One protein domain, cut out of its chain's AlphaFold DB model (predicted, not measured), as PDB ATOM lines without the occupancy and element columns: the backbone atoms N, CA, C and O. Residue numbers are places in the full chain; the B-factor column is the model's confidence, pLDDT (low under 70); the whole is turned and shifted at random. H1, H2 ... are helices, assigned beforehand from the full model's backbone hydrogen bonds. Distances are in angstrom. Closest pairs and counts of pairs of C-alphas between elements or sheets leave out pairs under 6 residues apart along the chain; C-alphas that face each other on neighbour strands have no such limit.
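AT A GLANCE: This is residues 10 to 92 of the 94 residues of a protein of Candidatus Aerophobetes bacterium (UniProt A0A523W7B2). The long helix H3 is one arm of a V, and the shorter helical hairpin of H1 and H2 is the other; the start of H3 packs on the later part of H2, and residues 67 to 92 stick out free. The printed part has 83 residues with three named helices, in the order H1, H2, H3, and no named strand: all helix. It is only just extended, close to loose, with a radius of gyration of the C-alphas of 18.0 A and spans of 56 by 30 by 21 A.

HOW THE PARTS SIT: H3, residues 55 to 91, touches H2, residues 31 to 51, through residues 55 to 62 and 40 to 48 alone; the closest C-alphas, of Glu 48 and Ala 58, are 5.1 A apart. They run opposite ways at a steep tilt of 49 degrees. H2 and H1, residues 10 to 25, touch as a hairpin, opposite ways at a shallow tilt of 13 degrees, closest at the C-alphas of Ala 19 and Gly 39, 5.4 A. H1 and H3 are apart. O i to N i+4 pairs are within hydrogen-bond range throughout H2, in 8 of 12 in H1 and in 31 of 33 in H3.

IN THESE COORDINATES: H3 measures 53.8 A from C-alpha 55 to C-alpha 91 at (-50.670, 45.349, -52.186), H2 30.0 A from 31 to 51, and H1 24.9 A from C-alpha 10 at (-37.758, 18.860, -10.253) to 25.

THE WHOLE: The farthest C-alphas, of Asn 52 and Gly 92, are 58.1 A apart. The printed part has no cut, both links are tight, and no printed residue is under 70 in pLDDT.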
ATOM      1  N   GLU A  10     -36.494  19.172 -10.927       91.19
ATOM      2  CA  GLU A  10     -37.758  18.860 -10.253       91.19
ATOM      3  C   GLU A  10     -38.132  19.943  -9.232       91.19
ATOM      4  O   GLU A  10     -39.284  20.369  -9.160       91.19
ATOM      5  N   GLY A  11     -37.149  20.445  -8.481       90.56
ATOM      6  CA  GLY A  11     -37.357  21.545  -7.549       90.56
ATOM      7  C   GLY A  11     -37.821  22.825  -8.252       90.56
ATOM      8  O   GLY A  11     -38.825  23.414  -7.850       90.56
ATOM      9  N   THR A  12     -37.148  23.222  -9.337       90.81
ATOM     10  CA  THR A  12     -37.557  24.365 -10.175       90.81
ATOM     11  C   THR A  12     -38.974  24.175 -10.728       90.81
ATOM     12  O   THR A  12     -39.794  25.094 -10.681       90.81
ATOM     13  N   PHE A  13     -39.287  22.970 -11.212       92.62
ATOM     14  CA  PHE A  13     -40.588  22.635 -11.783       92.62
ATOM     15  C   PHE A  13     -41.715  22.764 -10.752       92.62
ATOM     16  O   PHE A  13     -42.742  23.375 -11.040       92.62
ATOM     17  N   ARG A  14     -41.514  22.260  -9.527       94.06
ATOM     18  CA  ARG A  14     -42.503  22.377  -8.441       94.06
ATOM     19  C   ARG A  14     -42.768  23.829  -8.061       94.06
ATOM     20  O   ARG A  14     -43.924  24.203  -7.885       94.06
ATOM     21  N   VAL A  15     -41.720  24.652  -7.977       94.88
ATOM     22  CA  VAL A  15     -41.865  26.096  -7.720       94.88
ATOM     23  C   VAL A  15     -42.726  26.747  -8.802       94.88
ATOM     24  O   VAL A  15     -43.684  27.448  -8.478       94.88
ATOM     25  N   GLY A  16     -42.442  26.460 -10.076       93.00
ATOM     26  CA  GLY A  16     -43.241  26.947 -11.200       93.00
ATOM     27  C   GLY A  16     -44.695  26.467 -11.156       93.00
ATOM     28  O   GLY A  16     -45.612  27.266 -11.349       93.00
ATOM     29  N   ALA A  17     -44.931  25.191 -10.844       93.31
ATOM     30  CA  ALA A  17     -46.270  24.614 -10.745       93.31
ATOM     31  C   ALA A  17     -47.109  25.280  -9.641       93.31
ATOM     32  O   ALA A  17     -48.265  25.631  -9.872       93.31
ATOM     33  N   TYR A  18     -46.522  25.521  -8.463       93.06
ATOM     34  CA  TYR A  18     -47.219  26.197  -7.367       93.06
ATOM     35  C   TYR A  18     -47.468  27.678  -7.658       93.06
ATOM     36  O   TYR A  18     -48.565  28.167  -7.399       93.06
ATOM     37  N   ALA A  19     -46.499  28.385  -8.245       92.81
ATOM     38  CA  ALA A  19     -46.695  29.774  -8.659       92.81
ATOM     39  C   ALA A  19     -47.791  29.895  -9.733       92.81
ATOM     40  O   ALA A  19     -48.571  30.844  -9.717       92.81
ATOM     41  N   SER A  20     -47.913  28.903 -10.620       90.62
ATOM     42  CA  SER A  20     -48.929  28.875 -11.680       90.62
ATOM     43  C   SER A  20     -50.361  28.735 -11.156       90.62
ATOM     44  O   SER A  20     -51.291  29.120 -11.862       90.62
ATOM     45  N   ALA A  21     -50.569  28.254  -9.924       91.12
ATOM     46  CA  ALA A  21     -51.897  28.212  -9.303       91.12
ATOM     47  C   ALA A  21     -52.543  29.609  -9.209       91.12
ATOM     48  O   ALA A  21     -53.764  29.743  -9.270       91.12
ATOM     49  N   LEU A  22     -51.722  30.661  -9.143       88.81
ATOM     50  CA  LEU A  22     -52.171  32.051  -9.154       88.81
ATOM     51  C   LEU A  22     -52.878  32.455 -10.456       88.81
ATOM     52  O   LEU A  22     -53.711  33.359 -10.430       88.81
ATOM     53  N   ASN A  23     -52.618  31.768 -11.573       87.81
ATOM     54  CA  ASN A  23     -53.275  32.051 -12.853       87.81
ATOM     55  C   ASN A  23     -54.796  31.849 -12.795       87.81
ATOM     56  O   ASN A  23     -55.521  32.430 -13.593       87.81
ATOM     57  N   VAL A  24     -55.308  31.092 -11.820       89.19
ATOM     58  CA  VAL A  24     -56.755  30.955 -11.589       89.19
ATOM     59  C   VAL A  24     -57.393  32.279 -11.153       89.19
ATOM     60  O   VAL A  24     -58.590  32.469 -11.335       89.19
ATOM     61  N   LEU A  25     -56.618  33.214 -10.598       87.75
ATOM     62  CA  LEU A  25     -57.102  34.498 -10.082       87.75
ATOM     63  C   LEU A  25     -56.854  35.671 -11.042       87.75
ATOM     64  O   LEU A  25     -57.309  36.782 -10.779       87.75
ATOM     65  N   THR A  26     -56.146  35.458 -12.156       84.31
ATOM     66  CA  THR A  26     -55.724  36.556 -13.045       84.31
ATOM     67  C   THR A  26     -56.855  37.149 -13.879       84.31
ATOM     68  O   THR A  26     -56.724  38.277 -14.347       84.31
ATOM     69  N   TRP A  27     -57.980  36.439 -14.027       85.62
ATOM     70  CA  TRP A  27     -59.166  36.929 -14.739       85.62
ATOM     71  C   TRP A  27     -59.917  38.033 -13.982       85.62
ATOM     72  O   TRP A  27     -60.728  38.735 -14.585       85.62
ATOM     73  N   VAL A  28     -59.666  38.199 -12.677       87.94
ATOM     74  CA  VAL A  28     -60.322  39.225 -11.863       87.94
ATOM     75  C   VAL A  28     -59.743  40.603 -12.219       87.94
ATOM     76  O   VAL A  28     -58.540  40.831 -12.020       87.94
ATOM     77  N   PRO A  29     -60.568  41.549 -12.711       81.81
ATOM     78  CA  PRO A  29     -60.115  42.898 -13.035       81.81
ATOM     79  C   PRO A  29     -59.455  43.566 -11.819       81.81
ATOM     80  O   PRO A  29     -59.895  43.374 -10.689       81.81
ATOM     81  N   MET A  30     -58.388  44.344 -12.040       84.12
ATOM     82  CA  MET A  30     -57.546  45.003 -11.014       84.12
ATOM     83  C   MET A  30     -56.696  44.073 -10.126       84.12
ATOM     84  O   MET A  30     -55.595  44.460  -9.739       84.12
ATOM     85  N   VAL A  31     -57.145  42.851  -9.838       86.19
ATOM     86  CA  VAL A  31     -56.416  41.891  -8.987       86.19
ATOM     87  C   VAL A  31     -55.342  41.138  -9.775       86.19
ATOM     88  O   VAL A  31     -54.254  40.896  -9.251       86.19
ATOM     89  N   GLY A  32     -55.593  40.831 -11.053       84.56
ATOM     90  CA  GLY A  32     -54.655  40.096 -11.908       84.56
ATOM     91  C   GLY A  32     -53.218  40.650 -11.934       84.56
ATOM     92  O   GLY A  32     -52.285  39.874 -11.716       84.56
ATOM     93  N   PRO A  33     -52.997  41.967 -12.115       85.38
ATOM     94  CA  PRO A  33     -51.649  42.542 -12.081       85.38
ATOM     95  C   PRO A  33     -50.930  42.353 -10.736       85.38
ATOM     96  O   PRO A  33     -49.748  42.012 -10.711       85.38
ATOM     97  N   LEU A  34     -51.642  42.521  -9.615       89.31
ATOM     98  CA  LEU A  34     -51.080  42.330  -8.272       89.31
ATOM     99  C   LEU A  34     -50.702  40.866  -8.030       89.31
ATOM    100  O   LEU A  34     -49.628  40.575  -7.502       89.31
ATOM    101  N   ILE A  35     -51.556  39.943  -8.477       90.94
ATOM    102  CA  ILE A  35     -51.308  38.501  -8.435       90.94
ATOM    103  C   ILE A  35     -50.059  38.136  -9.248       90.94
ATOM    104  O   ILE A  35     -49.242  37.342  -8.788       90.94
ATOM    105  N   GLY A  36     -49.869  38.742 -10.423       86.94
ATOM    106  CA  GLY A  36     -48.680  38.525 -11.250       86.94
ATOM    107  C   GLY A  36     -47.385  38.917 -10.532       86.94
ATOM    108  O   GLY A  36     -46.429  38.142 -10.508       86.94
ATOM    109  N   ILE A  37     -47.373  40.082  -9.877       89.94
ATOM    110  CA  ILE A  37     -46.225  40.542  -9.075       89.94
ATOM    111  C   ILE A  37     -45.961  39.580  -7.911       89.94
ATOM    112  O   ILE A  37     -44.815  39.198  -7.659       89.94
ATOM    113  N   TYR A  38     -47.017  39.136  -7.227       92.56
ATOM    114  CA  TYR A  38     -46.896  38.159  -6.149       92.56
ATOM    115  C   TYR A  38     -46.365  36.802  -6.641       92.56
ATOM    116  O   TYR A  38     -45.551  36.173  -5.967       92.56
ATOM    117  N   GLY A  39     -46.737  36.375  -7.850       92.69
ATOM    118  CA  GLY A  39     -46.201  35.167  -8.478       92.69
ATOM    119  C   GLY A  39     -44.697  35.239  -8.730       92.69
ATOM    120  O   GLY A  39     -43.988  34.266  -8.471       92.69
ATOM    121  N   ILE A  40     -44.181  36.402  -9.143       92.94
ATOM    122  CA  ILE A  40     -42.732  36.623  -9.277       92.94
ATOM    123  C   ILE A  40     -42.045  36.502  -7.913       92.94
ATOM    124  O   ILE A  40     -41.023  35.825  -7.803       92.94
ATOM    125  N   TYR A  41     -42.626  37.090  -6.864       95.12
ATOM    126  CA  TYR A  41     -42.108  36.953  -5.502       95.12
ATOM    127  C   TYR A  41     -42.046  35.483  -5.047       95.12
ATOM    128  O   TYR A  41     -41.008  35.040  -4.551       95.12
ATOM    129  N   LEU A  42     -43.108  34.701  -5.271       95.31
ATOM    130  CA  LEU A  42     -43.119  33.271  -4.942       95.31
ATOM    131  C   LEU A  42     -42.063  32.480  -5.719       95.31
ATOM    132  O   LEU A  42     -41.425  31.600  -5.143       95.31
ATOM    133  N   MET A  43     -41.848  32.801  -6.999       95.31
ATOM    134  CA  MET A  43     -40.778  32.185  -7.786       95.31
ATOM    135  C   MET A  43     -39.401  32.496  -7.196       95.31
ATOM    136  O   MET A  43     -38.603  31.580  -7.033       95.31
ATOM    137  N   VAL A  44     -39.133  33.748  -6.811       96.12
ATOM    138  CA  VAL A  44     -37.856  34.129  -6.187       96.12
ATOM    139  C   VAL A  44     -37.630  33.353  -4.891       96.12
ATOM    140  O   VAL A  44     -36.604  32.693  -4.760       96.12
ATOM    141  N   VAL A  45     -38.598  33.354  -3.971       96.38
ATOM    142  CA  VAL A  45     -38.472  32.650  -2.681       96.38
ATOM    143  C   VAL A  45     -38.352  31.135  -2.871       96.38
ATOM    144  O   VAL A  45     -37.577  30.475  -2.178       96.38
ATOM    145  N   GLY A  46     -39.109  30.564  -3.809       94.62
ATOM    146  CA  GLY A  46     -39.048  29.141  -4.121       94.62
ATOM    147  C   GLY A  46     -37.685  28.735  -4.677       94.62
ATOM    148  O   GLY A  46     -37.087  27.778  -4.188       94.62
ATOM    149  N   ILE A  47     -37.165  29.485  -5.652       95.00
ATOM    150  CA  ILE A  47     -35.856  29.230  -6.263       95.00
ATOM    151  C   ILE A  47     -34.721  29.449  -5.268       95.00
ATOM    152  O   ILE A  47     -33.804  28.630  -5.221       95.00
ATOM    153  N   GLU A  48     -34.803  30.492  -4.441       94.88
ATOM    154  CA  GLU A  48     -33.847  30.753  -3.363       94.88
ATOM    155  C   GLU A  48     -33.682  29.523  -2.466       94.88
ATOM    156  O   GLU A  48     -32.571  29.025  -2.285       94.88
ATOM    157  N   ARG A  49     -34.803  28.975  -1.981       93.56
ATOM    158  CA  ARG A  49     -34.811  27.823  -1.071       93.56
ATOM    159  C   ARG A  49     -34.411  26.521  -1.753       93.56
ATOM    160  O   ARG A  49     -33.656  25.744  -1.181       93.56
ATOM    161  N   VAL A  50     -34.914  26.268  -2.960       94.50
ATOM    162  CA  VAL A  50     -34.662  25.013  -3.687       94.50
ATOM    163  C   VAL A  50     -33.215  24.912  -4.159       94.50
ATOM    164  O   VAL A  50     -32.647  23.822  -4.155       94.50
ATOM    165  N   HIS A  51     -32.616  26.028  -4.573       92.38
ATOM    166  CA  HIS A  51     -31.259  26.047  -5.118       92.38
ATOM    167  C   HIS A  51     -30.204  26.560  -4.131       92.38
ATOM    168  O   HIS A  51     -29.049  26.707  -4.534       92.38
ATOM    169  N   ASN A  52     -30.588  26.794  -2.868       91.75
ATOM    170  CA  ASN A  52     -29.744  27.322  -1.794       91.75
ATOM    171  C   ASN A  52     -28.957  28.571  -2.226       91.75
ATOM    172  O   ASN A  52     -27.736  28.651  -2.090       91.75
ATOM    173  N   LEU A  53     -29.677  29.513  -2.830       92.31
ATOM    174  CA  LEU A  53     -29.126  30.758  -3.347       92.31
ATOM    175  C   LEU A  53     -29.303  31.878  -2.331       92.31
ATOM    176  O   LEU A  53     -30.179  31.830  -1.474       92.31
ATOM    177  N   THR A  54     -28.520  32.941  -2.474       94.00
ATOM    178  CA  THR A  54     -28.884  34.216  -1.850       94.00
ATOM    179  C   THR A  54     -30.088  34.830  -2.571       94.00
ATOM    180  O   THR A  54     -30.264  34.639  -3.776       94.00
ATOM    181  N   THR A  55     -30.890  35.645  -1.878       93.75
ATOM    182  CA  THR A  55     -32.060  36.313  -2.485       93.75
ATOM    183  C   THR A  55     -31.694  37.091  -3.750       93.75
ATOM    184  O   THR A  55     -32.396  37.014  -4.753       93.75
ATOM    185  N   ARG A  56     -30.544  37.785  -3.761       92.94
ATOM    186  CA  ARG A  56     -30.052  38.515  -4.947       92.94
ATOM    187  C   ARG A  56     -29.796  37.596  -6.148       92.94
ATOM    188  O   ARG A  56     -30.103  37.964  -7.276       92.94
ATOM    189  N   GLU A  57     -29.253  36.404  -5.916       93.12
ATOM    190  CA  GLU A  57     -28.962  35.426  -6.967       93.12
ATOM    191  C   GLU A  57     -30.255  34.807  -7.494       93.12
ATOM    192  O   GLU A  57     -30.399  34.645  -8.703       93.12
ATOM    193  N   ALA A  58     -31.218  34.528  -6.610       93.88
ATOM    194  CA  ALA A  58     -32.541  34.045  -6.991       93.88
ATOM    195  C   ALA A  58     -33.329  35.090  -7.801       93.88
ATOM    196  O   ALA A  58     -33.941  34.744  -8.810       93.88
ATOM    197  N   VAL A  59     -33.260  36.375  -7.428       95.75
ATOM    198  CA  VAL A  59     -33.857  37.471  -8.212       95.75
ATOM    199  C   VAL A  59     -33.266  37.506  -9.617       95.75
ATOM    200  O   VAL A  59     -34.020  37.528 -10.585       95.75
ATOM    201  N   ILE A  60     -31.938  37.450  -9.757       95.19
ATOM    202  CA  ILE A  60     -31.293  37.418 -11.077       95.19
ATOM    203  C   ILE A  60     -31.719  36.166 -11.853       95.19
ATOM    204  O   ILE A  60     -32.067  36.274 -13.026       95.19
ATOM    205  N   ALA A  61     -31.752  34.997 -11.205       93.31
ATOM    206  CA  ALA A  61     -32.158  33.738 -11.829       93.31
ATOM    207  C   ALA A  61     -33.589  33.782 -12.392       93.31
ATOM    208  O   ALA A  61     -33.839  33.208 -13.449       93.31
ATOM    209  N   VAL A  62     -34.513  34.463 -11.706       94.25
ATOM    210  CA  VAL A  62     -35.923  34.574 -12.111       94.25
ATOM    211  C   VAL A  62     -36.150  35.717 -13.102       94.25
ATOM    212  O   VAL A  62     -36.871  35.548 -14.080       94.25
ATOM    213  N   VAL A  63     -35.539  36.884 -12.889       94.50
ATOM    214  CA  VAL A  63     -35.813  38.099 -13.676       94.50
ATOM    215  C   VAL A  63     -35.067  38.103 -15.011       94.50
ATOM    216  O   VAL A  63     -35.614  38.557 -16.015       94.50
ATOM    217  N   LEU A  64     -33.845  37.569 -15.063       94.81
ATOM    218  CA  LEU A  64     -33.056  37.515 -16.295       94.81
ATOM    219  C   LEU A  64     -33.787  36.813 -17.458       94.81
ATOM    220  O   LEU A  64     -33.874  37.419 -18.528       94.81
ATOM    221  N   PRO A  65     -34.355  35.595 -17.305       92.75
ATOM    222  CA  PRO A  65     -35.095  34.958 -18.393       92.75
ATOM    223  C   PRO A  65     -36.354  35.741 -18.792       92.75
ATOM    224  O   PRO A  65     -36.687  35.772 -19.974       92.75
ATOM    225  N   ILE A  66     -37.016  36.427 -17.850       92.75
ATOM    226  CA  ILE A  66     -38.176  37.286 -18.149       92.75
ATOM    227  C   ILE A  66     -37.755  38.441 -19.066       92.75
ATOM    228  O   ILE A  66     -38.398  38.675 -20.086       92.75
ATOM    229  N   ILE A  67     -36.650  39.127 -18.751       95.69
ATOM    230  CA  ILE A  67     -36.119  40.216 -19.587       95.69
ATOM    231  C   ILE A  67     -35.769  39.702 -20.987       95.69
ATOM    232  O   ILE A  67     -36.145  40.324 -21.978       95.69
ATOM    233  N   VAL A  68     -35.084  38.557 -21.080       96.62
ATOM    234  CA  VAL A  68     -34.718  37.957 -22.373       96.62
ATOM    235  C   VAL A  68     -35.964  37.656 -23.206       96.62
ATOM    236  O   VAL A  68     -36.009  38.022 -24.378       96.62
ATOM    237  N   LEU A  69     -36.998  37.055 -22.611       96.12
ATOM    238  CA  LEU A  69     -38.256  36.781 -23.308       96.12
ATOM    239  C   LEU A  69     -38.944  38.066 -23.776       96.12
ATOM    240  O   LEU A  69     -39.370  38.129 -24.927       96.12
ATOM    241  N   LEU A  70     -39.015  39.105 -22.937       95.81
ATOM    242  CA  LEU A  70     -39.604  40.395 -23.316       95.81
ATOM    243  C   LEU A  70     -38.878  41.029 -24.508       95.81
ATOM    244  O   LEU A  70     -39.529  41.511 -25.434       95.81
ATOM    245  N   LEU A  71     -37.543  40.987 -24.520       97.88
ATOM    246  CA  LEU A  71     -36.743  41.485 -25.640       97.88
ATOM    247  C   LEU A  71     -36.993  40.677 -26.920       97.88
ATOM    248  O   LEU A  71     -37.174  41.263 -27.984       97.88
ATOM    249  N   LEU A  72     -37.056  39.345 -26.828       97.94
ATOM    250  CA  LEU A  72     -37.346  38.483 -27.977       97.94
ATOM    251  C   LEU A  72     -38.746  38.739 -28.548       97.94
ATOM    252  O   LEU A  72     -38.894  38.857 -29.764       97.94
ATOM    253  N   PHE A  73     -39.762  38.879 -27.693       97.56
ATOM    254  CA  PHE A  73     -41.116  39.224 -28.128       97.56
ATOM    255  C   PHE A  73     -41.179  40.611 -28.769       97.56
ATOM    256  O   PHE A  73     -41.841  40.767 -29.793       97.56
ATOM    257  N   ALA A  74     -40.471  41.602 -28.220       97.69
ATOM    258  CA  ALA A  74     -40.398  42.937 -28.808       97.69
ATOM    259  C   ALA A  74     -39.750  42.907 -30.202       97.69
ATOM    260  O   ALA A  74     -40.293  43.477 -31.146       97.69
ATOM    261  N   LEU A  75     -38.632  42.192 -30.361       98.12
ATOM    262  CA  LEU A  75     -37.968  42.024 -31.656       98.12
ATOM    263  C   LEU A  75     -38.867  41.309 -32.671       98.12
ATOM    264  O   LEU A  75     -38.958  41.742 -33.820       98.12
ATOM    265  N   LEU A  76     -39.564  40.252 -32.247       98.00
ATOM    266  CA  LEU A  76     -40.511  39.533 -33.095       98.00
ATOM    267  C   LEU A  76     -41.674  40.436 -33.525       98.00
ATOM    268  O   LEU A  76     -42.015  40.469 -34.704       98.00
ATOM    269  N   ALA A  77     -42.250  41.202 -32.596       97.19
ATOM    270  CA  ALA A  77     -43.330  42.140 -32.889       97.19
ATOM    271  C   ALA A  77     -42.894  43.223 -33.886       97.19
ATOM    272  O   ALA A  77     -43.642  43.539 -34.809       97.19
ATOM    273  N   LEU A  78     -41.668  43.744 -33.754       97.25
ATOM    274  CA  LEU A  78     -41.096  44.691 -34.712       97.25
ATOM    275  C   LEU A  78     -40.896  44.053 -36.091       97.25
ATOM    276  O   LEU A  78     -41.287  44.645 -37.093       97.25
ATOM    277  N   ALA A  79     -40.330  42.846 -36.157       96.38
ATOM    278  CA  ALA A  79     -40.114  42.137 -37.417       96.38
ATOM    279  C   ALA A  79     -41.436  41.855 -38.151       96.38
ATOM    280  O   ALA A  79     -41.561  42.139 -39.343       96.38
ATOM    281  N   VAL A  80     -42.443  41.358 -37.427       96.69
ATOM    282  CA  VAL A  80     -43.782  41.096 -37.968       96.69
ATOM    283  C   VAL A  80     -44.469  42.399 -38.380       96.69
ATOM    284  O   VAL A  80     -45.033  42.467 -39.470       96.69
ATOM    285  N   GLY A  81     -44.387  43.446 -37.556       95.44
ATOM    286  CA  GLY A  81     -44.964  44.759 -37.851       95.44
ATOM    287  C   GLY A  81     -44.363  45.401 -39.101       95.44
ATOM    288  O   GLY A  81     -45.102  45.886 -39.956       95.44
ATOM    289  N   MET A  82     -43.037  45.337 -39.262       94.56
ATOM    290  CA  MET A  82     -42.354  45.807 -40.472       94.56
ATOM    291  C   MET A  82     -42.777  45.007 -41.708       94.56
ATOM    292  O   MET A  82     -43.090  45.604 -42.737       94.56
ATOM    293  N   GLY A  83     -42.846  43.676 -41.608       93.81
ATOM    294  CA  GLY A  83     -43.310  42.825 -42.705       93.81
ATOM    295  C   GLY A  83     -44.751  43.128 -43.119       93.81
ATOM    296  O   GLY A  83     -45.034  43.282 -44.306       93.81
ATOM    297  N   ALA A  84     -45.654  43.288 -42.149       93.06
ATOM    298  CA  ALA A  84     -47.046  43.652 -42.400       93.06
ATOM    299  C   ALA A  84     -47.169  45.038 -43.054       93.06
ATOM    300  O   ALA A  84     -47.907  45.192 -44.026       93.06
ATOM    301  N   PHE A  85     -46.407  46.026 -42.576       92.56
ATOM    302  CA  PHE A  85     -46.378  47.371 -43.152       92.56
ATOM    303  C   PHE A  85     -45.886  47.363 -44.608       92.56
ATOM    304  O   PHE A  85     -46.521  47.951 -45.483       92.56
ATOM    305  N   MET A  86     -44.794  46.645 -44.892       91.50
ATOM    306  CA  MET A  86     -44.268  46.496 -46.253       91.50
ATOM    307  C   MET A  86     -45.257  45.776 -47.178       91.50
ATOM    308  O   MET A  86     -45.469  46.210 -48.310       91.50
ATOM    309  N   PHE A  87     -45.901  44.710 -46.697       89.81
ATOM    310  CA  PHE A  87     -46.924  43.982 -47.448       89.81
ATOM    311  C   PHE A  87     -48.116  44.883 -47.812       89.81
ATOM    312  O   PHE A  87     -48.534  44.912 -48.970       89.81
ATOM    313  N   MET A  88     -48.617  45.675 -46.858       87.81
ATOM    314  CA  MET A  88     -49.697  46.637 -47.102       87.81
ATOM    315  C   MET A  88     -49.296  47.735 -48.098       87.81
ATOM    316  O   MET A  88     -50.119  48.134 -48.912       87.81
ATOM    317  N   GLY A  89     -48.041  48.197 -48.086       86.19
ATOM    318  CA  GLY A  89     -47.548  49.188 -49.050       86.19
ATOM    319  C   GLY A  89     -47.440  48.670 -50.492       86.19
ATOM    320  O   GLY A  89     -47.615  49.441 -51.431       86.19
ATOM    321  N   ILE A  90     -47.179  47.371 -50.685       84.75
ATOM    322  CA  ILE A  90     -47.075  46.749 -52.019       84.75
ATOM    323  C   ILE A  90     -48.457  46.397 -52.594       84.75
ATOM    324  O   ILE A  90     -48.689  46.587 -53.789       84.75
ATOM    325  N   PHE A  91     -49.366  45.882 -51.760       83.06
ATOM    326  CA  PHE A  91     -50.670  45.349 -52.186       83.06
ATOM    327  C   PHE A  91     -51.872  46.225 -51.792       83.06
ATOM    328  O   PHE A  91     -53.017  45.815 -51.984       83.06
ATOM    329  N   GLY A  92     -51.638  47.410 -51.228       76.75
ATOM    330  CA  GLY A  92     -52.696  48.334 -50.826       76.75
ATOM    331  C   GLY A  92     -53.496  48.880 -52.020       76.75
ATOM    332  O   GLY A  92     -52.936  49.029 -53.113       76.75
TER     333      GLY A  92